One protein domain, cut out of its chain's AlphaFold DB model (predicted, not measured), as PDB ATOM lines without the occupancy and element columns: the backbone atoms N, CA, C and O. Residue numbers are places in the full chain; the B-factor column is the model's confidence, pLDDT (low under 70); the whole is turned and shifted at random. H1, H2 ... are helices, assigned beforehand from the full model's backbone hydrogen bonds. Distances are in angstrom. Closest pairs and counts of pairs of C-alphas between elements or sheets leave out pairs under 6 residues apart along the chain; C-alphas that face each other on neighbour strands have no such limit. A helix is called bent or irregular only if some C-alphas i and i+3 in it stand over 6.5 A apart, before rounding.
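What this domain is: This is residues 17 to 163 and 176 to 192 of the 195 residues of an uncharacterized protein of Hyaloperonospora arabidopsidis (strain Emoy2) (UniProt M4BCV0). The long helix H5 runs the length of the domain and H6 crosses it; H2 lies alongside H5 and also packs on residues 115 to 122 of H6, while H7 folds back from H6 and packs on H5 and H6. Round this core sit shorter helices: H1 on H5, H3 on H2, H4 on residues 76 to 81 of H5, and H8 on H7. The printed part has 164 residues with eight named helices, H1 to H8 in chain order, and no named strand; the class is all helix, and helix packing is mostly crossed: of the 8 pairs of helices that touch and have a tilt, leaving out those that touch only at the corner or only at their ends, 2 are at a shallow tilt. It is compact, with a radius of gyration of the C-alphas of 16.6 A and spans of 47, 34 and 28 A.

How they stand to each other: H5, residues 74 to 109, touches H6, residues 115 to 140, at a steep tilt of 49 degrees, opposite ways; their closest C-alphas, of Thr 98 and Leu 122, are 6.3 A apart. H2, residues 23 to 37, touches H5 at a shallow tilt of 6 degrees, opposite ways, closest at the C-alphas of Ala 25 and Leu 99, 6.6 A. H2 also touches H6, with the C-alphas of Gly 24 and Ala 115 closest at 3.9 A. H7, residues 146 to 158, forms a helical hairpin with H6, at a shallow tilt of 16 degrees; the C-alphas of His 138 and Cys 147 are closest, at 5.2 A. H7 touches H5 with Phe 150, whose C-alpha is 4.9 A from that of Ala 83, the closest pair. H3, residues 43 to 55, touches H2 about perpendicular, at 82 degrees, closest at the C-alphas of Ala 30 and Leu 46, 6.3 A. H1, residues 17 to 20, touches H5, closest at the C-alphas of Ile 18 and Leu 99, 7.0 A. H4, residues 63 to 72, touches H5, closest at the C-alphas of Gly 70 and Ala 77, 5.1 A. H8, residues 180 to 190, touches H7, closest at the C-alphas of Ile 148 and Leu 184, 7.8 A, and is apart from H5 and H6. Every O i to N i+4 pair is within hydrogen-bond range in H2, H4, H6, H7 and H8; H5 has 30 of 32, H3 has 3 of 9 beside 7 of 10 O i to N i+3 pairs, and H1 is too short for an i+4 pair.

Where its parts are: H5 measures 50.8 A from C-alpha 74 at (-45.800, -5.274, 35.605) to C-alpha 109 at (-16.081, 15.597, 0.048), with a kink of 29 degrees near residue 81. H6 measures 37.4 A, H2 20.6 A, H3 19.3 A and H7 18.5 A. H5 and H3 are irregular: C-alphas 75 and 78 are 7.9 A apart, and C-alphas 48 and 51 are 7.5 A apart. H8 ends at C-alpha 190, (-37.504, -15.845, 13.071).

The domain as a whole: The C-alphas farthest apart, of Asp 75 and His 110, are 51.7 A apart. Residues 164 to 175 are not printed, and C-alphas 163 and 176 are 18.0 A apart across this cut, in the link from H7 to H8. Of the links that are printed whole, H3 to H4 is short and the others are tight. Mean pLDDT of the printed part is 81.1, and residues 17 to 21, 141 to 144, 162 to 163 and 176 to 192 are under 70.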
ATOM      1  N   HIS A  17     -18.975  21.857  19.118       55.25
ATOM      2  CA  HIS A  17     -19.699  22.553  18.044       55.25
ATOM      3  C   HIS A  17     -20.499  21.572  17.168       55.25
ATOM      4  O   HIS A  17     -21.673  21.791  16.878       55.25
ATOM      5  N   ILE A  18     -19.899  20.412  16.866       55.28
ATOM      6  CA  ILE A  18     -20.500  19.287  16.113       55.28
ATOM      7  C   ILE A  18     -21.728  18.705  16.830       55.28
ATOM      8  O   ILE A  18     -22.569  18.045  16.223       55.28
ATOM      9  N   ILE A  19     -21.834  18.931  18.139       58.78
ATOM     10  CA  ILE A  19     -22.876  18.332  18.967       58.78
ATOM     11  C   ILE A  19     -24.087  19.249  19.079       58.78
ATOM     12  O   ILE A  19     -25.184  18.740  19.258       58.78
ATOM     13  N   TRP A  20     -23.940  20.567  18.978       63.97
ATOM     14  CA  TRP A  20     -25.022  21.453  19.408       63.97
ATOM     15  C   TRP A  20     -25.295  22.664  18.532       63.97
ATOM     16  O   TRP A  20     -26.441  23.109  18.486       63.97
ATOM     17  N   ASP A  21     -24.295  23.178  17.828       67.94
ATOM     18  CA  ASP A  21     -24.405  24.514  17.246       67.94
ATOM     19  C   ASP A  21     -24.940  24.495  15.801       67.94
ATOM     20  O   ASP A  21     -25.312  25.541  15.272       67.94
ATOM     21  N   CYS A  22     -25.064  23.313  15.172       74.62
ATOM     22  CA  CYS A  22     -25.681  23.160  13.850       74.62
ATOM     23  C   CYS A  22     -27.111  22.581  13.913       74.62
ATOM     24  O   CYS A  22     -27.426  21.708  14.727       74.62
ATOM     25  N   GLU A  23     -27.993  23.041  13.011       79.19
ATOM     26  CA  GLU A  23     -29.416  22.649  12.981       79.19
ATOM     27  C   GLU A  23     -29.602  21.126  12.836       79.19
ATOM     28  O   GLU A  23     -30.472  20.536  13.480       79.19
ATOM     29  N   GLY A  24     -28.757  20.473  12.029       80.75
ATOM     30  CA  GLY A  24     -28.767  19.018  11.852       80.75
ATOM     31  C   GLY A  24     -28.483  18.266  13.154       80.75
ATOM     32  O   GLY A  24     -29.252  17.377  13.525       80.75
ATOM     33  N   ALA A  25     -27.445  18.669  13.894       83.38
ATOM     34  CA  ALA A  25     -27.127  18.086  15.194       83.38
ATOM     35  C   ALA A  25     -28.263  18.311  16.197       83.38
ATOM     36  O   ALA A  25     -28.716  17.358  16.833       83.38
ATOM     37  N   ALA A  26     -28.801  19.532  16.275       84.00
ATOM     38  CA  ALA A  26     -29.924  19.841  17.156       84.00
ATOM     39  C   ALA A  26     -31.157  18.967  16.857       84.00
ATOM     40  O   ALA A  26     -31.752  18.412  17.784       84.00
ATOM     41  N   LYS A  27     -31.521  18.765  15.580       87.50
ATOM     42  CA  LYS A  27     -32.630  17.871  15.189       87.50
ATOM     43  C   LYS A  27     -32.357  16.405  15.539       87.50
ATOM     44  O   LYS A  27     -33.271  15.708  15.985       87.50
ATOM     45  N   CYS A  28     -31.125  15.936  15.359       90.00
ATOM     46  CA  CYS A  28     -30.704  14.582  15.716       90.00
ATOM     47  C   CYS A  28     -30.791  14.324  17.230       90.00
ATOM     48  O   CYS A  28     -31.365  13.323  17.664       90.00
ATOM     49  N   TRP A  29     -30.309  15.255  18.053       90.19
ATOM     50  CA  TRP A  29     -30.416  15.138  19.508       90.19
ATOM     51  C   TRP A  29     -31.849  15.304  20.005       90.19
ATOM     52  O   TRP A  29     -32.284  14.532  20.862       90.19
ATOM     53  N   ALA A  30     -32.620  16.231  19.425       89.81
ATOM     54  CA  ALA A  30     -34.047  16.370  19.707       89.81
ATOM     55  C   ALA A  30     -34.796  15.061  19.449       89.81
ATOM     56  O   ALA A  30     -35.645  14.674  20.249       89.81
ATOM     57  N   TYR A  31     -34.451  14.347  18.374       91.31
ATOM     58  CA  TYR A  31     -35.029  13.044  18.066       91.31
ATOM     59  C   TYR A  31     -34.770  12.016  19.181       91.31
ATOM     60  O   TYR A  31     -35.720  11.392  19.660       91.31
ATOM     61  N   ILE A  32     -33.522  11.886  19.649       92.44
ATOM     62  CA  ILE A  32     -33.177  10.953  20.736       92.44
ATOM     63  C   ILE A  32     -33.901  11.318  22.025       92.44
ATOM     64  O   ILE A  32     -34.528  10.455  22.639       92.44
ATOM     65  N   VAL A  33     -33.837  12.584  22.443       91.62
ATOM     66  CA  VAL A  33     -34.445  13.010  23.709       91.62
ATOM     67  C   VAL A  33     -35.964  12.895  23.646       91.62
ATOM     68  O   VAL A  33     -36.579  12.480  24.627       91.62
ATOM     69  N   ALA A  34     -36.586  13.161  22.496       90.75
ATOM     70  CA  ALA A  34     -38.025  12.985  22.329       90.75
ATOM     71  C   ALA A  34     -38.448  11.521  22.481       90.75
ATOM     72  O   ALA A  34     -39.468  11.232  23.101       90.75
ATOM     73  N   HIS A  35     -37.660  10.582  21.955       90.56
ATOM     74  CA  HIS A  35     -37.953   9.150  22.078       90.56
ATOM     75  C   HIS A  35     -37.633   8.619  23.479       90.56
ATOM     76  O   HIS A  35     -38.421   7.857  24.035       90.56
ATOM     77  N   TRP A  36     -36.555   9.100  24.100       90.94
ATOM     78  CA  TRP A  36     -36.208   8.791  25.487       90.94
ATOM     79  C   TRP A  36     -37.278   9.246  26.480       90.94
ATOM     80  O   TRP A  36     -37.667   8.492  27.371       90.94
ATOM     81  N   THR A  37     -37.731  10.494  26.336       88.75
ATOM     82  CA  THR A  37     -38.719  11.109  27.231       88.75
ATOM     83  C   THR A  37     -40.150  10.780  26.855       88.75
ATOM     84  O   THR A  37     -41.045  11.035  27.656       88.75
ATOM     85  N   ARG A  38     -40.362  10.234  25.650       86.50
ATOM     86  CA  ARG A  38     -41.678  10.003  25.047       86.50
ATOM     87  C   ARG A  38     -42.513  11.294  24.992       86.50
ATOM     88  O   ARG A  38     -43.735  11.252  25.093       86.50
ATOM     89  N   MET A  39     -41.855  12.442  24.813       84.56
ATOM     90  CA  MET A  39     -42.465  13.774  24.734       84.56
ATOM     91  C   MET A  39     -41.950  14.550  23.525       84.56
ATOM     92  O   MET A  39     -40.849  14.313  23.030       84.56
ATOM     93  N   VAL A  40     -42.738  15.515  23.051       81.62
ATOM     94  CA  VAL A  40     -42.244  16.498  22.083       81.62
ATOM     95  C   VAL A  40     -41.253  17.412  22.800       81.62
ATOM     96  O   VAL A  40     -41.615  18.075  23.770       81.62
ATOM     97  N   VAL A  41     -40.006  17.430  22.331       82.06
ATOM     98  CA  VAL A  41     -38.918  18.210  22.933       82.06
ATOM     99  C   VAL A  41     -38.732  19.500  22.156       82.06
ATOM    100  O   VAL A  41     -38.435  19.477  20.962       82.06
ATOM    101  N   GLN A  42     -38.885  20.625  22.848       77.25
ATOM    102  CA  GLN A  42     -38.543  21.937  22.310       77.25
ATOM    103  C   GLN A  42     -37.030  22.188  22.403       77.25
ATOM    104  O   GLN A  42     -36.388  21.682  23.329       77.25
ATOM    105  N   PRO A  43     -36.443  23.021  21.523       71.88
ATOM    106  CA  PRO A  43     -35.007  23.316  21.544       71.88
ATOM    107  C   PRO A  43     -34.488  23.786  22.913       71.88
ATOM    108  O   PRO A  43     -33.449  23.325  23.377       71.88
ATOM    109  N   ALA A  44     -35.255  24.628  23.616       73.50
ATOM    110  CA  ALA A  44     -34.900  25.103  24.955       73.50
ATOM    111  C   ALA A  44     -34.834  23.974  26.002       73.50
ATOM    112  O   ALA A  44     -34.011  24.013  26.913       73.50
ATOM    113  N   GLN A  45     -35.674  22.944  25.863       79.25
ATOM    114  CA  GLN A  45     -35.689  21.788  26.764       79.25
ATOM    115  C   GLN A  45     -34.536  20.829  26.475       79.25
ATOM    116  O   GLN A  45     -34.057  20.153  27.381       79.25
ATOM    117  N   LEU A  46     -34.069  20.779  25.227       83.25
ATOM    118  CA  LEU A  46     -32.972  19.908  24.830       83.25
ATOM    119  C   LEU A  46     -31.664  20.283  25.554       83.25
ATOM    120  O   LEU A  46     -30.890  19.397  25.915       83.25
ATOM    121  N   LEU A  47     -31.453  21.570  25.864       82.62
ATOM    122  CA  LEU A  47     -30.288  22.043  26.627       82.62
ATOM    123  C   LEU A  47     -30.192  21.409  28.022       82.62
ATOM    124  O   LEU A  47     -29.085  21.138  28.489       82.62
ATOM    125  N   ALA A  48     -31.325  21.088  28.658       85.88
ATOM    126  CA  ALA A  48     -31.347  20.413  29.958       85.88
ATOM    127  C   ALA A  48     -30.744  18.995  29.907       85.88
ATOM    128  O   ALA A  48     -30.304  18.467  30.925       85.88
ATOM    129  N   TYR A  49     -30.673  18.391  28.717       87.88
ATOM    130  CA  TYR A  49     -30.108  17.060  28.491       87.88
ATOM    131  C   TYR A  49     -28.646  17.095  28.029       87.88
ATOM    132  O   TYR A  49     -28.046  16.037  27.840       87.88
ATOM    133  N   LYS A  50     -28.040  18.282  27.883       85.56
ATOM    134  CA  LYS A  50     -26.680  18.446  27.344       85.56
ATOM    135  C   LYS A  50     -25.647  17.602  28.090       85.56
ATOM    136  O   LYS A  50     -24.896  16.871  27.454       85.56
ATOM    137  N   ALA A  51     -25.633  17.657  29.422       86.94
ATOM    138  CA  ALA A  51     -24.682  16.889  30.226       86.94
ATOM    139  C   ALA A  51     -24.858  15.371  30.037       86.94
ATOM    140  O   ALA A  51     -23.881  14.671  29.791       86.94
ATOM    141  N   ALA A  52     -26.104  14.886  30.074       89.44
ATOM    142  CA  ALA A  52     -26.437  13.470  29.921       89.44
ATOM    143  C   ALA A  52     -26.092  12.921  28.524       89.44
ATOM    144  O   ALA A  52     -25.638  11.785  28.385       89.44
ATOM    145  N   VAL A  53     -26.278  13.738  27.483       88.50
ATOM    146  CA  VAL A  53     -25.881  13.404  26.109       88.50
ATOM    147  C   VAL A  53     -24.359  13.318  25.996       88.50
ATOM    148  O   VAL A  53     -23.838  12.318  25.504       88.50
ATOM    149  N   LEU A  54     -23.637  14.326  26.499       84.75
ATOM    150  CA  LEU A  54     -22.172  14.386  26.434       84.75
ATOM    151  C   LEU A  54     -21.507  13.237  27.193       84.75
ATOM    152  O   LEU A  54     -20.579  12.610  26.683       84.75
ATOM    153  N   SER A  55     -21.995  12.927  28.392       88.25
ATOM    154  CA  SER A  55     -21.462  11.822  29.188       88.25
ATOM    155  C   SER A  55     -21.972  10.454  28.730       88.25
ATOM    156  O   SER A  55     -21.471   9.429  29.191       88.25
ATOM    157  N   ARG A  56     -22.978  10.417  27.841       90.94
ATOM    158  CA  ARG A  56     -23.754   9.217  27.473       90.94
ATOM    159  C   ARG A  56     -24.360   8.503  28.682       90.94
ATOM    160  O   ARG A  56     -24.720   7.329  28.606       90.94
ATOM    161  N   THR A  57     -24.481   9.201  29.806       92.56
ATOM    162  CA  THR A  57     -25.121   8.688  31.012       92.56
ATOM    163  C   THR A  57     -26.607   8.939  30.878       92.56
ATOM    164  O   THR A  57     -27.018  10.075  30.645       92.56
ATOM    165  N   ALA A  58     -27.412   7.888  31.003       90.69
ATOM    166  CA  ALA A  58     -28.855   8.048  30.956       90.69
ATOM    167  C   ALA A  58     -29.302   9.013  32.062       90.69
ATOM    168  O   ALA A  58     -28.939   8.811  33.226       90.69
ATOM    169  N   PRO A  59     -30.080  10.056  31.731       90.44
ATOM    170  CA  PRO A  59     -30.729  10.848  32.759       90.44
ATOM    171  C   PRO A  59     -31.748   9.960  33.487       90.44
ATOM    172  O   PRO A  59     -32.116   8.883  33.012       90.44
ATOM    173  N   GLY A  60     -32.238  10.406  34.643       87.12
ATOM    174  CA  GLY A  60     -33.318   9.693  35.321       87.12
ATOM    175  C   GLY A  60     -34.510   9.472  34.381       87.12
ATOM    176  O   GLY A  60     -34.891  10.373  33.632       87.12
ATOM    177  N   LEU A  61     -35.096   8.270  34.416       82.69
ATOM    178  CA  LEU A  61     -36.327   7.970  33.684       82.69
ATOM    179  C   LEU A  61     -37.409   8.989  34.068       82.69
ATOM    180  O   LEU A  61     -37.732   9.075  35.261       82.69
ATOM    181  N   PRO A  62     -37.993   9.720  33.100       81.38
ATOM    182  CA  PRO A  62     -39.093  10.625  33.389       81.38
ATOM    183  C   PRO A  62     -40.247   9.872  34.066       81.38
ATOM    184  O   PRO A  62     -40.514   8.723  33.695       81.38
ATOM    185  N   PRO A  63     -40.963  10.486  35.030       81.12
ATOM    186  CA  PRO A  63     -42.027   9.807  35.772       81.12
ATOM    187  C   PRO A  63     -43.089   9.169  34.872       81.12
ATOM    188  O   PRO A  63     -43.509   8.045  35.129       81.12
ATOM    189  N   GLY A  64     -43.459   9.845  33.778       81.94
ATOM    190  CA  GLY A  64     -44.409   9.330  32.790       81.94
ATOM    191  C   GLY A  64     -43.933   8.048  32.105       81.94
ATOM    192  O   GLY A  64     -44.677   7.075  32.048       81.94
ATOM    193  N   VAL A  65     -42.668   8.007  31.674       83.62
ATOM    194  CA  VAL A  65     -42.060   6.819  31.050       83.62
ATOM    195  C   VAL A  65     -41.953   5.675  32.056       83.62
ATOM    196  O   VAL A  65     -42.273   4.536  31.734       83.62
ATOM    197  N   ARG A  66     -41.556   5.968  33.300       85.12
ATOM    198  CA  ARG A  66     -41.495   4.961  34.370       85.12
ATOM    199  C   ARG A  66     -42.873   4.361  34.656       85.12
ATOM    200  O   ARG A  66     -42.982   3.146  34.790       85.12
ATOM    201  N   ALA A  67     -43.907   5.195  34.736       85.00
ATOM    202  CA  ALA A  67     -45.280   4.748  34.941       85.00
ATOM    203  C   ALA A  67     -45.803   3.939  33.741       85.00
ATOM    204  O   ALA A  67     -46.442   2.910  33.936       85.00
ATOM    205  N   GLU A  68     -45.496   4.358  32.508       84.19
ATOM    206  CA  GLU A  68     -45.846   3.622  31.285       84.19
ATOM    207  C   GLU A  68     -45.192   2.235  31.269       84.19
ATOM    208  O   GLU A  68     -45.891   1.242  31.073       84.19
ATOM    209  N   ILE A  69     -43.889   2.150  31.559       85.31
ATOM    210  CA  ILE A  69     -43.163   0.877  31.667       85.31
ATOM    211  C   ILE A  69     -43.777  -0.002  32.763       85.31
ATOM    212  O   ILE A  69     -44.088  -1.159  32.499       85.31
ATOM    213  N   GLY A  70     -44.010   0.541  33.963       85.06
ATOM    214  CA  GLY A  70     -44.605  -0.209  35.076       85.06
ATOM    215  C   GLY A  70     -46.011  -0.733  34.774       85.06
ATOM    216  O   GLY A  70     -46.362  -1.834  35.181       85.06
ATOM    217  N   ARG A  71     -46.808   0.028  34.015       84.75
ATOM    218  CA  ARG A  71     -48.161  -0.373  33.611       84.75
ATOM    219  C   ARG A  71     -48.156  -1.422  32.495       84.75
ATOM    220  O   ARG A  71     -49.007  -2.303  32.497       84.75
ATOM    221  N   LEU A  72     -47.254  -1.301  31.519       81.38
ATOM    222  CA  LEU A  72     -47.169  -2.221  30.376       81.38
ATOM    223  C   LEU A  72     -46.466  -3.538  30.727       81.38
ATOM    224  O   LEU A  72     -46.770  -4.564  30.123       81.38
ATOM    225  N   PHE A  73     -45.536  -3.503  31.679       82.75
ATOM    226  CA  PHE A  73     -44.608  -4.592  31.975       82.75
ATOM    227  C   PHE A  73     -44.521  -4.846  33.486       82.75
ATOM    228  O   PHE A  73     -43.436  -4.786  34.047       82.75
ATOM    229  N   LEU A  74     -45.656  -5.111  34.142       81.69
ATOM    230  CA  LEU A  74     -45.800  -5.274  35.605       81.69
ATOM    231  C   LEU A  74     -44.594  -5.947  36.288       81.69
ATOM    232  O   LEU A  74     -43.855  -5.286  37.016       81.69
ATOM    233  N   ASP A  75     -44.357  -7.226  35.995       84.44
ATOM    234  CA  ASP A  75     -43.315  -8.021  36.661       84.44
ATOM    235  C   ASP A  75     -41.911  -7.816  36.073       84.44
ATOM    236  O   ASP A  75     -40.930  -8.303  36.624       84.44
ATOM    237  N   THR A  76     -41.802  -7.109  34.944       84.62
ATOM    238  CA  THR A  76     -40.558  -6.986  34.156       84.62
ATOM    239  C   THR A  76     -40.126  -5.532  33.945       84.62
ATOM    240  O   THR A  76     -39.246  -5.213  33.141       84.62
ATOM    241  N   ALA A  77     -40.735  -4.603  34.686       85.94
ATOM    242  CA  ALA A  77     -40.500  -3.171  34.564       85.94
ATOM    243  C   ALA A  77     -39.049  -2.794  34.891       85.94
ATOM    244  O   ALA A  77     -38.502  -1.854  34.309       85.94
ATOM    245  N   GLY A  78     -38.411  -3.533  35.806       86.75
ATOM    246  CA  GLY A  78     -37.006  -3.343  36.156       86.75
ATOM    247  C   GLY A  78     -36.081  -3.684  34.989       86.75
ATOM    248  O   GLY A  78     -35.176  -2.917  34.662       86.75
ATOM    249  N   GLU A  79     -36.338  -4.807  34.333       88.88
ATOM    250  CA  GLU A  79     -35.601  -5.342  33.191       88.88
ATOM    251  C   GLU A  79     -35.741  -4.405  31.989       88.88
ATOM    252  O   GLU A  79     -34.741  -3.990  31.397       88.88
ATOM    253  N   ILE A  80     -36.974  -3.982  31.693       88.75
ATOM    254  CA  ILE A  80     -37.264  -2.995  30.648       88.75
ATOM    255  C   ILE A  80     -36.598  -1.655  30.972       88.75
ATOM    256  O   ILE A  80     -36.027  -1.027  30.081       88.75
ATOM    257  N   GLY A  81     -36.592  -1.224  32.236       88.94
ATOM    258  CA  GLY A  81     -35.891  -0.013  32.668       88.94
ATOM    259  C   GLY A  81     -34.377  -0.079  32.430       88.94
ATOM    260  O   GLY A  81     -33.791   0.882  31.922       88.94
ATOM    261  N   ARG A  82     -33.738  -1.220  32.728       89.50
ATOM    262  CA  ARG A  82     -32.310  -1.453  32.436       89.50
ATOM    263  C   ARG A  82     -32.039  -1.447  30.932       89.50
ATOM    264  O   ARG A  82     -31.087  -0.807  30.480       89.50
ATOM    265  N   ALA A  83     -32.897  -2.104  30.154       90.94
ATOM    266  CA  ALA A  83     -32.827  -2.082  28.699       90.94
ATOM    267  C   ALA A  83     -32.982  -0.661  28.134       90.94
ATOM    268  O   ALA A  83     -32.217  -0.272  27.254       90.94
ATOM    269  N   TRP A  84     -33.896   0.144  28.683       91.75
ATOM    270  CA  TRP A  84     -34.094   1.540  28.296       91.75
ATOM    271  C   TRP A  84     -32.807   2.346  28.492       91.75
ATOM    272  O   TRP A  84     -32.289   2.911  27.531       91.75
ATOM    273  N   VAL A  85     -32.210   2.311  29.691       92.44
ATOM    274  CA  VAL A  85     -30.915   2.960  29.997       92.44
ATOM    275  C   VAL A  85     -29.820   2.550  29.011       92.44
ATOM    276  O   VAL A  85     -29.035   3.387  28.560       92.44
ATOM    277  N   ARG A  86     -29.781   1.276  28.625       92.25
ATOM    278  CA  ARG A  86     -28.821   0.788  27.633       92.25
ATOM    279  C   ARG A  86     -29.088   1.343  26.235       92.25
ATOM    280  O   ARG A  86     -28.143   1.732  25.550       92.25
ATOM    281  N   ILE A  87     -30.355   1.426  25.824       93.94
ATOM    282  CA  ILE A  87     -30.758   2.055  24.561       93.94
ATOM    283  C   ILE A  87     -30.297   3.513  24.514       93.94
ATOM    284  O   ILE A  87     -29.786   3.922  23.478       93.94
ATOM    285  N   TRP A  88     -30.383   4.279  25.610       94.94
ATOM    286  CA  TRP A  88     -29.848   5.652  25.645       94.94
ATOM    287  C   TRP A  88     -28.370   5.713  25.295       94.94
ATOM    288  O   TRP A  88     -27.966   6.496  24.434       94.94
ATOM    289  N   TRP A  89     -27.564   4.879  25.949       94.50
ATOM    290  CA  TRP A  89     -26.125   4.861  25.721       94.50
ATOM    291  C   TRP A  89     -25.786   4.504  24.267       94.50
ATOM    292  O   TRP A  89     -24.941   5.154  23.641       94.50
ATOM    293  N   ILE A  90     -26.486   3.508  23.705       93.88
ATOM    294  CA  ILE A  90     -26.328   3.094  22.305       93.88
ATOM    295  C   ILE A  90     -26.773   4.220  21.363       93.88
ATOM    296  O   ILE A  90     -26.041   4.564  20.437       93.88
ATOM    297  N   ALA A  91     -27.928   4.836  21.622       95.06
ATOM    298  CA  ALA A  91     -28.474   5.916  20.810       95.06
ATOM    299  C   ALA A  91     -27.550   7.133  20.777       95.06
ATOM    300  O   ALA A  91     -27.264   7.651  19.698       95.06
ATOM    301  N   CYS A  92     -27.019   7.542  21.932       93.38
ATOM    302  CA  CYS A  92     -26.061   8.639  21.989       93.38
ATOM    303  C   CYS A  92     -24.784   8.301  21.218       93.38
ATOM    304  O   CYS A  92     -24.312   9.119  20.433       93.38
ATOM    305  N   SER A  93     -24.250   7.086  21.383       93.06
ATOM    306  CA  SER A  93     -23.039   6.650  20.673       93.06
ATOM    307  C   SER A  93     -23.233   6.623  19.154       93.06
ATOM    308  O   SER A  93     -22.364   7.085  18.417       93.06
ATOM    309  N   ILE A  94     -24.386   6.141  18.681       93.31
ATOM    310  CA  ILE A  94     -24.730   6.141  17.254       93.31
ATOM    311  C   ILE A  94     -24.888   7.568  16.737       93.31
ATOM    312  O   ILE A  94     -24.354   7.877  15.681       93.31
ATOM    313  N   CYS A  95     -25.558   8.451  17.476       92.00
ATOM    314  CA  CYS A  95     -25.719   9.842  17.064       92.00
ATOM    315  C   CYS A  95     -24.385  10.572  16.951       92.00
ATOM    316  O   CYS A  95     -24.145  11.221  15.937       92.00
ATOM    317  N   PHE A  96     -23.475  10.385  17.913       89.19
ATOM    318  CA  PHE A  96     -22.112  10.898  17.784       89.19
ATOM    319  C   PHE A  96     -21.430  10.388  16.513       89.19
ATOM    320  O   PHE A  96     -20.884  11.188  15.761       89.19
ATOM    321  N   ALA A  97     -21.483   9.080  16.249       90.12
ATOM    322  CA  ALA A  97     -20.853   8.495  15.068       90.12
ATOM    323  C   ALA A  97     -21.474   9.007  13.755       90.12
ATOM    324  O   ALA A  97     -20.743   9.332  12.823       90.12
ATOM    325  N   THR A  98     -22.802   9.118  13.687       89.38
ATOM    326  CA  THR A  98     -23.523   9.625  12.512       89.38
ATOM    327  C   THR A  98     -23.203  11.095  12.249       89.38
ATOM    328  O   THR A  98     -22.843  11.437  11.127       89.38
ATOM    329  N   LEU A  99     -23.255  11.952  13.275       86.94
ATOM    330  CA  LEU A  99     -22.919  13.373  13.135       86.94
ATOM    331  C   LEU A  99     -21.444  13.571  12.763       86.94
ATOM    332  O   LEU A  99     -21.118  14.420  11.937       86.94
ATOM    333  N   TRP A 100     -20.548  12.759  13.329       86.12
ATOM    334  CA  TRP A 100     -19.131  12.782  12.976       86.12
ATOM    335  C   TRP A 100     -18.891  12.377  11.519       86.12
ATOM    336  O   TRP A 100     -18.137  13.043  10.813       86.12
ATOM    337  N   ALA A 101     -19.554  11.318  11.047       86.19
ATOM    338  CA  ALA A 101     -19.472  10.885   9.654       86.19
ATOM    339  C   ALA A 101     -19.983  11.968   8.691       86.19
ATOM    340  O   ALA A 101     -19.287  12.296   7.734       86.19
ATOM    341  N   GLN A 102     -21.130  12.584   8.989       83.25
ATOM    342  CA  GLN A 102     -21.693  13.684   8.194       83.25
ATOM    343  C   GLN A 102     -20.744  14.885   8.127       83.25
ATOM    344  O   GLN A 102     -20.514  15.444   7.056       83.25
ATOM    345  N   ARG A 103     -20.127  15.251   9.256       80.12
ATOM    346  CA  ARG A 103     -19.119  16.316   9.300       80.12
ATOM    347  C   ARG A 103     -17.904  15.981   8.438       80.12
ATOM    348  O   ARG A 103     -17.434  16.844   7.705       80.12
ATOM    349  N   ASN A 104     -17.403  14.749   8.495       83.94
ATOM    350  CA  ASN A 104     -16.262  14.336   7.677       83.94
ATOM    351  C   ASN A 104     -16.598  14.336   6.180       83.94
ATOM    352  O   ASN A 104     -15.779  14.793   5.387       83.94
ATOM    353  N   SER A 105     -17.800  13.892   5.805       83.06
ATOM    354  CA  SER A 105     -18.311  13.987   4.431       83.06
ATOM    355  C   SER A 105     -18.320  15.434   3.930       83.06
ATOM    356  O   SER A 105     -17.827  15.714   2.840       83.06
ATOM    357  N   TRP A 106     -18.777  16.387   4.744       79.00
ATOM    358  CA  TRP A 106     -18.717  17.806   4.385       79.00
ATOM    359  C   TRP A 106     -17.278  18.334   4.264       79.00
ATOM    360  O   TRP A 106     -16.927  18.981   3.277       79.00
ATOM    361  N   VAL A 107     -16.428  18.049   5.256       76.12
ATOM    362  CA  VAL A 107     -15.049  18.566   5.321       76.12
ATOM    363  C   VAL A 107     -14.186  18.040   4.173       76.12
ATOM    364  O   VAL A 107     -13.383  18.798   3.631       76.12
ATOM    365  N   HIS A 108     -14.333  16.766   3.806       79.12
ATOM    366  CA  HIS A 108     -13.460  16.115   2.826       79.12
ATOM    367  C   HIS A 108     -14.072  15.997   1.427       79.12
ATOM    368  O   HIS A 108     -13.329  16.069   0.453       79.12
ATOM    369  N   ASN A 109     -15.394  15.841   1.322       83.25
ATOM    370  CA  ASN A 109     -16.081  15.597   0.048       83.25
ATOM    371  C   ASN A 109     -17.024  16.743  -0.356       83.25
ATOM    372  O   ASN A 109     -17.605  16.686  -1.436       83.25
ATOM    373  N   HIS A 110     -17.200  17.764   0.493       77.56
ATOM    374  CA  HIS A 110     -18.158  18.862   0.295       77.56
ATOM    375  C   HIS A 110     -19.608  18.388   0.097       77.56
ATOM    376  O   HIS A 110     -20.417  19.046  -0.554       77.56
ATOM    377  N   GLU A 111     -19.948  17.241   0.689       79.25
ATOM    378  CA  GLU A 111     -21.300  16.686   0.658       79.25
ATOM    379  C   GLU A 111     -22.191  17.413   1.672       79.25
ATOM    380  O   GLU A 111     -22.036  17.269   2.888       79.25
ATOM    381  N   GLU A 112     -23.145  18.204   1.179       77.56
ATOM    382  CA  GLU A 112     -24.130  18.867   2.031       77.56
ATOM    383  C   GLU A 112     -25.202  17.881   2.494       77.56
ATOM    384  O   GLU A 112     -25.895  17.253   1.696       77.56
ATOM    385  N   THR A 113     -25.390  17.789   3.810       80.69
ATOM    386  CA  THR A 113     -26.496  17.036   4.405       80.69
ATOM    387  C   THR A 113     -27.524  18.008   4.967       80.69
ATOM    388  O   THR A 113     -27.212  18.850   5.814       80.69
ATOM    389  N   THR A 114     -28.774  17.898   4.514       85.62
ATOM    390  CA  THR A 114     -29.876  18.680   5.092       85.62
ATOM    391  C   THR A 114     -30.197  18.187   6.504       85.62
ATOM    392  O   THR A 114     -29.992  17.019   6.837       85.62
ATOM    393  N   ALA A 115     -30.764  19.045   7.352       83.12
ATOM    394  CA  ALA A 115     -31.085  18.663   8.728       83.12
ATOM    395  C   ALA A 115     -32.125  17.516   8.812       83.12
ATOM    396  O   ALA A 115     -32.080  16.693   9.727       83.12
ATOM    397  N   ASP A 116     -33.039  17.421   7.839       85.19
ATOM    398  CA  ASP A 116     -34.024  16.334   7.776       85.19
ATOM    399  C   ASP A 116     -33.403  15.027   7.272       85.19
ATOM    400  O   ASP A 116     -33.726  13.951   7.785       85.19
ATOM    401  N   GLN A 117     -32.460  15.118   6.330       85.56
ATOM    402  CA  GLN A 117     -31.673  13.973   5.889       85.56
ATOM    403  C   GLN A 117     -30.805  13.433   7.028       85.56
ATOM    404  O   GLN A 117     -30.843  12.231   7.291       85.56
ATOM    405  N   ALA A 118     -30.146  14.311   7.790       86.94
ATOM    406  CA  ALA A 118     -29.332  13.918   8.936       86.94
ATOM    407  C   ALA A 118     -30.141  13.127   9.978       86.94
ATOM    408  O   ALA A 118     -29.732  12.051  10.427       86.94
ATOM    409  N   LYS A 119     -31.343  13.617  10.306       89.69
ATOM    410  CA  LYS A 119     -32.285  12.924  11.194       89.69
ATOM    411  C   LYS A 119     -32.755  11.587  10.610       89.69
ATOM    412  O   LYS A 119     -32.907  10.617  11.357       89.69
ATOM    413  N   SER A 120     -33.030  11.525   9.307       90.88
ATOM    414  CA  SER A 120     -33.473  10.295   8.638       90.88
ATOM    415  C   SER A 120     -32.391   9.211   8.685       90.88
ATOM    416  O   SER A 120     -32.663   8.081   9.099       90.88
ATOM    417  N   GLU A 121     -31.149   9.572   8.359       91.44
ATOM    418  CA  GLU A 121     -29.979   8.692   8.428       91.44
ATOM    419  C   GLU A 121     -29.720   8.191   9.851       91.44
ATOM    420  O   GLU A 121     -29.500   6.990  10.059       91.44
ATOM    421  N   LEU A 122     -29.822   9.082  10.846       93.12
ATOM    422  CA  LEU A 122     -29.739   8.708  12.255       93.12
ATOM    423  C   LEU A 122     -30.812   7.678  12.609       93.12
ATOM    424  O   LEU A 122     -30.494   6.625  13.158       93.12
ATOM    425  N   ARG A 123     -32.082   7.950  12.285       93.81
ATOM    426  CA  ARG A 123     -33.202   7.052  12.601       93.81
ATOM    427  C   ARG A 123     -32.998   5.663  11.997       93.81
ATOM    428  O   ARG A 123     -33.193   4.663  12.687       93.81
ATOM    429  N   GLN A 124     -32.606   5.593  10.727       93.44
ATOM    430  CA  GLN A 124     -32.364   4.322  10.041       93.44
ATOM    431  C   GLN A 124     -31.178   3.564  10.641       93.44
ATOM    432  O   GLN A 124     -31.234   2.345  10.812       93.44
ATOM    433  N   THR A 125     -30.097   4.269  10.971       94.06
ATOM    434  CA  THR A 125     -28.910   3.663  11.585       94.06
ATOM    435  C   THR A 125     -29.221   3.162  12.989       94.06
ATOM    436  O   THR A 125     -28.898   2.021  13.311       94.06
ATOM    437  N   LEU A 126     -29.933   3.955  13.787       94.44
ATOM    438  CA  LEU A 126     -30.344   3.591  15.135       94.44
ATOM    439  C   LEU A 126     -31.233   2.345  15.142       94.44
ATOM    440  O   LEU A 126     -30.977   1.420  15.908       94.44
ATOM    441  N   LEU A 127     -32.233   2.290  14.255       92.06
ATOM    442  CA  LEU A 127     -33.129   1.137  14.143       92.06
ATOM    443  C   LEU A 127     -32.355  -0.137  13.797       92.06
ATOM    444  O   LEU A 127     -32.482  -1.140  14.498       92.06
ATOM    445  N   ARG A 128     -31.515  -0.080  12.756       92.00
ATOM    446  CA  ARG A 128     -30.715  -1.232  12.317       92.00
ATOM    447  C   ARG A 128     -29.783  -1.729  13.418       92.00
ATOM    448  O   ARG A 128     -29.720  -2.930  13.663       92.00
ATOM    449  N   GLN A 129     -29.078  -0.822  14.090       93.06
ATOM    450  CA  GLN A 129     -28.107  -1.187  15.122       93.06
ATOM    451  C   GLN A 129     -28.783  -1.757  16.372       93.06
ATOM    452  O   GLN A 129     -28.348  -2.789  16.872       93.06
ATOM    453  N   LEU A 130     -29.880  -1.158  16.850       91.56
ATOM    454  CA  LEU A 130     -30.610  -1.694  18.005       91.56
ATOM    455  C   LEU A 130     -31.215  -3.074  17.707       91.56
ATOM    456  O   LEU A 130     -31.125  -3.977  18.536       91.56
ATOM    457  N   GLN A 131     -31.750  -3.285  16.501       88.00
ATOM    458  CA  GLN A 131     -32.213  -4.607  16.067       88.00
ATOM    459  C   GLN A 131     -31.068  -5.625  15.982       88.00
ATOM    460  O   GLN A 131     -31.220  -6.761  16.431       88.00
ATOM    461  N   ALA A 132     -29.909  -5.225  15.449       88.38
ATOM    462  CA  ALA A 132     -28.732  -6.085  15.378       88.38
ATOM    463  C   ALA A 132     -28.221  -6.474  16.773       88.38
ATOM    464  O   ALA A 132     -27.871  -7.636  16.989       88.38
ATOM    465  N   VAL A 133     -28.233  -5.542  17.733       88.12
ATOM    466  CA  VAL A 133     -27.907  -5.822  19.139       88.12
ATOM    467  C   VAL A 133     -28.897  -6.827  19.723       88.12
ATOM    468  O   VAL A 133     -28.455  -7.849  20.236       88.12
ATOM    469  N   ALA A 134     -30.208  -6.618  19.561       84.81
ATOM    470  CA  ALA A 134     -31.224  -7.551  20.059       84.81
ATOM    471  C   ALA A 134     -31.033  -8.980  19.505       84.81
ATOM    472  O   ALA A 134     -31.076  -9.960  20.249       84.81
ATOM    473  N   VAL A 135     -30.763  -9.106  18.199       84.00
ATOM    474  CA  VAL A 135     -30.474 -10.397  17.549       84.00
ATOM    475  C   VAL A 135     -29.187 -11.017  18.089       84.00
ATOM    476  O   VAL A 135     -29.149 -12.218  18.359       84.00
ATOM    477  N   ARG A 136     -28.122 -10.222  18.239       84.25
ATOM    478  CA  ARG A 136     -26.843 -10.692  18.779       84.25
ATOM    479  C   ARG A 136     -27.032 -11.235  20.192       84.25
ATOM    480  O   ARG A 136     -26.554 -12.326  20.479       84.25
ATOM    481  N   GLU A 137     -27.740 -10.515  21.052       80.19
ATOM    482  CA  GLU A 137     -27.968 -10.934  22.437       80.19
ATOM    483  C   GLU A 137     -28.756 -12.226  22.534       80.19
ATOM    484  O   GLU A 137     -28.340 -13.122  23.260       80.19
ATOM    485  N   HIS A 138     -29.802 -12.383  21.728       75.62
ATOM    486  CA  HIS A 138     -30.539 -13.641  21.661       75.62
ATOM    487  C   HIS A 138     -29.649 -14.826  21.237       75.62
ATOM    488  O   HIS A 138     -29.804 -15.939  21.733       75.62
ATOM    489  N   ARG A 139     -28.695 -14.619  20.315       76.62
ATOM    490  CA  ARG A 139     -27.782 -15.691  19.874       76.62
ATOM    491  C   ARG A 139     -26.800 -16.122  20.963       76.62
ATOM    492  O   ARG A 139     -26.494 -17.308  21.041       76.62
ATOM    493  N   PHE A 140     -26.297 -15.180  21.759       72.81
ATOM    494  CA  PHE A 140     -25.293 -15.450  22.795       72.81
ATOM    495  C   PHE A 140     -25.895 -15.795  24.161       72.81
ATOM    496  O   PHE A 140     -25.219 -16.421  24.967       72.81
ATOM    497  N   ASN A 141     -27.148 -15.415  24.409       67.38
ATOM    498  CA  ASN A 141     -27.856 -15.646  25.661       67.38
ATOM    499  C   ASN A 141     -29.208 -16.322  25.378       67.38
ATOM    500  O   ASN A 141     -30.262 -15.749  25.636       67.38
ATOM    501  N   ARG A 142     -29.176 -17.522  24.770       59.31
ATOM    502  CA  ARG A 142     -30.385 -18.242  24.303       59.31
ATOM    503  C   ARG A 142     -31.379 -18.565  25.421       59.31
ATOM    504  O   ARG A 142     -32.560 -18.715  25.123       59.31
ATOM    505  N   ASP A 143     -30.902 -18.636  26.660       59.44
ATOM    506  CA  ASP A 143     -31.703 -18.971  27.839       59.44
ATOM    507  C   ASP A 143     -32.080 -17.730  28.674       59.44
ATOM    508  O   ASP A 143     -32.772 -17.854  29.681       59.44
ATOM    509  N   GLY A 144     -31.625 -16.534  28.274       64.31
ATOM    510  CA  GLY A 144     -31.845 -15.287  29.004       64.31
ATOM    511  C   GLY A 144     -32.927 -14.401  28.385       64.31
ATOM    512  O   GLY A 144     -32.843 -14.006  27.217       64.31
ATOM    513  N   ASP A 145     -33.895 -13.988  29.204       75.06
ATOM    514  CA  ASP A 145     -34.969 -13.068  28.801       75.06
ATOM    515  C   ASP A 145     -34.475 -11.633  28.513       75.06
ATOM    516  O   ASP A 145     -35.199 -10.821  27.936       75.06
ATOM    517  N   ASP A 146     -33.213 -11.309  28.819       76.25
ATOM    518  CA  ASP A 146     -32.603  -9.993  28.564       76.25
ATOM    519  C   ASP A 146     -32.763  -9.524  27.110       76.25
ATOM    520  O   ASP A 146     -33.042  -8.351  26.855       76.25
ATOM    521  N   CYS A 147     -32.642 -10.439  26.142       80.00
ATOM    522  CA  CYS A 147     -32.805 -10.110  24.727       80.00
ATOM    523  C   CYS A 147     -34.259  -9.747  24.368       80.00
ATOM    524  O   CYS A 147     -34.498  -8.892  23.509       80.00
ATOM    525  N   ILE A 148     -35.231 -10.360  25.052       82.81
ATOM    526  CA  ILE A 148     -36.663 -10.079  24.917       82.81
ATOM    527  C   ILE A 148     -36.953  -8.691  25.485       82.81
ATOM    528  O   ILE A 148     -37.582  -7.875  24.808       82.81
ATOM    529  N   PHE A 149     -36.429  -8.380  26.673       86.94
ATOM    530  CA  PHE A 149     -36.593  -7.066  27.297       86.94
ATOM    531  C   PHE A 149     -35.931  -5.954  26.484       86.94
ATOM    532  O   PHE A 149     -36.539  -4.905  26.263       86.94
ATOM    533  N   PHE A 150     -34.727  -6.189  25.960       88.31
ATOM    534  CA  PHE A 150     -34.049  -5.229  25.092       88.31
ATOM    535  C   PHE A 150     -34.825  -4.960  23.801       88.31
ATOM    536  O   PHE A 150     -34.962  -3.808  23.372       88.31
ATOM    537  N   ARG A 151     -35.393  -6.006  23.194       85.81
ATOM    538  CA  ARG A 151     -36.242  -5.860  22.013       85.81
ATOM    539  C   ARG A 151     -37.522  -5.083  22.322       85.81
ATOM    540  O   ARG A 151     -37.838  -4.152  21.589       85.81
ATOM    541  N   LEU A 152     -38.233  -5.441  23.389       86.25
ATOM    542  CA  LEU A 152     -39.447  -4.749  23.827       86.25
ATOM    543  C   LEU A 152     -39.189  -3.263  24.081       86.25
ATOM    544  O   LEU A 152     -39.918  -2.406  23.583       86.25
ATOM    545  N   ALA A 153     -38.106  -2.957  24.794       88.88
ATOM    546  CA  ALA A 153     -37.666  -1.590  25.023       88.88
ATOM    547  C   ALA A 153     -37.331  -0.877  23.697       88.88
ATOM    548  O   ALA A 153     -37.701   0.278  23.512       88.88
ATOM    549  N   THR A 154     -36.706  -1.561  22.735       88.94
ATOM    550  CA  THR A 154     -36.423  -1.000  21.403       88.94
ATOM    551  C   THR A 154     -37.711  -0.680  20.638       88.94
ATOM    552  O   THR A 154     -37.839   0.402  20.069       88.94
ATOM    553  N   GLU A 155     -38.696  -1.581  20.637       87.31
ATOM    554  CA  GLU A 155     -39.995  -1.345  19.991       87.31
ATOM    555  C   GLU A 155     -40.746  -0.172  20.643       87.31
ATOM    556  O   GLU A 155     -41.288   0.691  19.943       87.31
ATOM    557  N   LEU A 156     -40.717  -0.082  21.975       86.50
ATOM    558  CA  LEU A 156     -41.294   1.042  22.710       86.50
ATOM    559  C   LEU A 156     -40.568   2.364  22.392       86.50
ATOM    560  O   LEU A 156     -41.225   3.385  22.200       86.50
ATOM    561  N   PHE A 157     -39.239   2.346  22.246       88.44
ATOM    562  CA  PHE A 157     -38.435   3.524  21.893       88.44
ATOM    563  C   PHE A 157     -38.804   4.104  20.523       88.44
ATOM    564  O   PHE A 157     -38.858   5.321  20.361       88.44
ATOM    565  N   PHE A 158     -39.104   3.249  19.541       87.00
ATOM    566  CA  PHE A 158     -39.516   3.675  18.197       87.00
ATOM    567  C   PHE A 158     -41.022   3.878  18.027       87.00
ATOM    568  O   PHE A 158     -41.464   4.298  16.953       87.00
ATOM    569  N   THR A 159     -41.820   3.593  19.056       84.38
ATOM    570  CA  THR A 159     -43.249   3.901  19.021       84.38
ATOM    571  C   THR A 159     -43.411   5.416  18.874       84.38
ATOM    572  O   THR A 159     -42.722   6.161  19.575       84.38
ATOM    573  N   PRO A 160     -44.296   5.908  17.983       77.06
ATOM    574  CA  PRO A 160     -44.495   7.337  17.808       77.06
ATOM    575  C   PRO A 160     -44.714   8.040  19.147       77.06
ATOM    576  O   PRO A 160     -45.425   7.547  20.030       77.06
ATOM    577  N   VAL A 161     -44.052   9.179  19.309       70.69
ATOM    578  CA  VAL A 161     -44.243  10.050  20.465       70.69
ATOM    579  C   VAL A 161     -45.650  10.633  20.369       70.69
ATOM    580  O   VAL A 161     -45.987  11.272  19.371       70.69
ATOM    581  N   SER A 162     -46.490  10.384  21.372       61.97
ATOM    582  CA  SER A 162     -47.826  10.979  21.414       61.97
ATOM    583  C   SER A 162     -47.701  12.480  21.705       61.97
ATOM    584  O   SER A 162     -46.942  12.854  22.598       61.97
ATOM    585  N   PRO A 163     -48.450  13.359  21.015       53.34
ATOM    586  CA  PRO A 163     -48.436  14.789  21.309       53.34
ATOM    587  C   PRO A 163     -49.054  15.145  22.671       53.34
ATOM    588  O   PRO A 163     -48.976  16.299  23.087       53.34
ATOM    589  N   PRO A 176     -52.233  -2.790  24.846       43.81
ATOM    590  CA  PRO A 176     -50.862  -2.742  24.336       43.81
ATOM    591  C   PRO A 176     -50.923  -2.431  22.831       43.81
ATOM    592  O   PRO A 176     -51.897  -2.847  22.191       43.81
ATOM    593  N   PRO A 177     -49.958  -1.682  22.255       48.12
ATOM    594  CA  PRO A 177     -49.984  -1.378  20.829       48.12
ATOM    595  C   PRO A 177     -50.244  -2.682  20.077       48.12
ATOM    596  O   PRO A 177     -49.525  -3.663  20.293       48.12
ATOM    597  N   VAL A 178     -51.329  -2.721  19.300       44.12
ATOM    598  CA  VAL A 178     -51.793  -3.951  18.650       44.12
ATOM    599  C   VAL A 178     -50.601  -4.580  17.920       44.12
ATOM    600  O   VAL A 178     -49.893  -3.900  17.175       44.12
ATOM    601  N   GLY A 179     -50.319  -5.845  18.232       50.44
ATOM    602  CA  GLY A 179     -49.230  -6.607  17.624       50.44
ATOM    603  C   GLY A 179     -47.852  -6.518  18.296       50.44
ATOM    604  O   GLY A 179     -46.884  -6.977  17.701       50.44
ATOM    605  N   VAL A 180     -47.678  -5.952  19.501       50.41
ATOM    606  CA  VAL A 180     -46.393  -6.100  20.242       50.41
ATOM    607  C   VAL A 180     -46.139  -7.566  20.612       50.41
ATOM    608  O   VAL A 180     -45.061  -8.086  20.334       50.41
ATOM    609  N   LEU A 181     -47.145  -8.257  21.160       54.34
ATOM    610  CA  LEU A 181     -47.047  -9.688  21.477       54.34
ATOM    611  C   LEU A 181     -46.879 -10.545  20.209       54.34
ATOM    612  O   LEU A 181     -45.996 -11.394  20.162       54.34
ATOM    613  N   GLU A 182     -47.629 -10.251  19.142       58.59
ATOM    614  CA  GLU A 182     -47.510 -10.959  17.854       58.59
ATOM    615  C   GLU A 182     -46.128 -10.754  17.203       58.59
ATOM    616  O   GLU A 182     -45.539 -11.695  16.674       58.59
ATOM    617  N   ARG A 183     -45.549  -9.544  17.272       60.31
ATOM    618  CA  ARG A 183     -44.191  -9.265  16.762       60.31
ATOM    619  C   ARG A 183     -43.101  -9.914  17.609       60.31
ATOM    620  O   ARG A 183     -42.069 -10.315  17.064       60.31
ATOM    621  N   LEU A 184     -43.331 -10.042  18.913       56.47
ATOM    622  CA  LEU A 184     -42.490 -10.820  19.816       56.47
ATOM    623  C   LEU A 184     -42.494 -12.301  19.449       56.47
ATOM    624  O   LEU A 184     -41.429 -12.907  19.362       56.47
ATOM    625  N   GLU A 185     -43.664 -12.878  19.190       61.16
ATOM    626  CA  GLU A 185     -43.794 -14.269  18.753       61.16
ATOM    627  C   GLU A 185     -43.167 -14.492  17.375       61.16
ATOM    628  O   GLU A 185     -42.394 -15.438  17.206       61.16
ATOM    629  N   ALA A 186     -43.403 -13.586  16.424       61.78
ATOM    630  CA  ALA A 186     -42.787 -13.629  15.101       61.78
ATOM    631  C   ALA A 186     -41.254 -13.569  15.180       61.78
ATOM    632  O   ALA A 186     -40.566 -14.298  14.469       61.78
ATOM    633  N   PHE A 187     -40.689 -12.772  16.091       60.00
ATOM    634  CA  PHE A 187     -39.248 -12.775  16.354       60.00
ATOM    635  C   PHE A 187     -38.750 -14.037  17.053       60.00
ATOM    636  O   PHE A 187     -37.729 -14.597  16.649       60.00
ATOM    637  N   ARG A 188     -39.523 -14.497  18.050       62.06
ATOM    638  CA  ARG A 188     -39.528 -15.853  18.624       62.06
ATOM    639  C   ARG A 188     -39.163 -16.889  17.564       62.06
ATOM    640  O   ARG A 188     -38.245 -17.695  17.697       62.06
ATOM    641  N   GLN A 189     -39.949 -16.852  16.495       64.75
ATOM    642  CA  GLN A 189     -39.920 -17.800  15.395       64.75
ATOM    643  C   GLN A 189     -38.807 -17.500  14.381       64.75
ATOM    644  O   GLN A 189     -38.142 -18.439  13.947       64.75
ATOM    645  N   SER A 190     -38.533 -16.229  14.054       62.00
ATOM    646  CA  SER A 190     -37.504 -15.845  13.071       62.00
ATOM    647  C   SER A 190     -36.075 -16.133  13.534       62.00
ATOM    648  O   SER A 190     -35.165 -16.205  12.713       62.00
ATOM    649  N   CYS A 191     -35.857 -16.256  14.845       53.53
ATOM    650  CA  CYS A 191     -34.548 -16.554  15.423       53.53
ATOM    651  C   CYS A 191     -34.333 -18.043  15.724       53.53
ATOM    652  O   CYS A 191     -33.283 -18.401  16.266       53.53
ATOM    653  N   LYS A 192     -35.293 -18.920  15.392       53.78
ATOM    654  CA  LYS A 192     -35.086 -20.369  15.482       53.78
ATOM    655  C   LYS A 192     -34.091 -20.796  14.395       53.78
ATOM    656  O   LYS A 192     -34.274 -20.409  13.242       53.78
TER     657      LYS A 192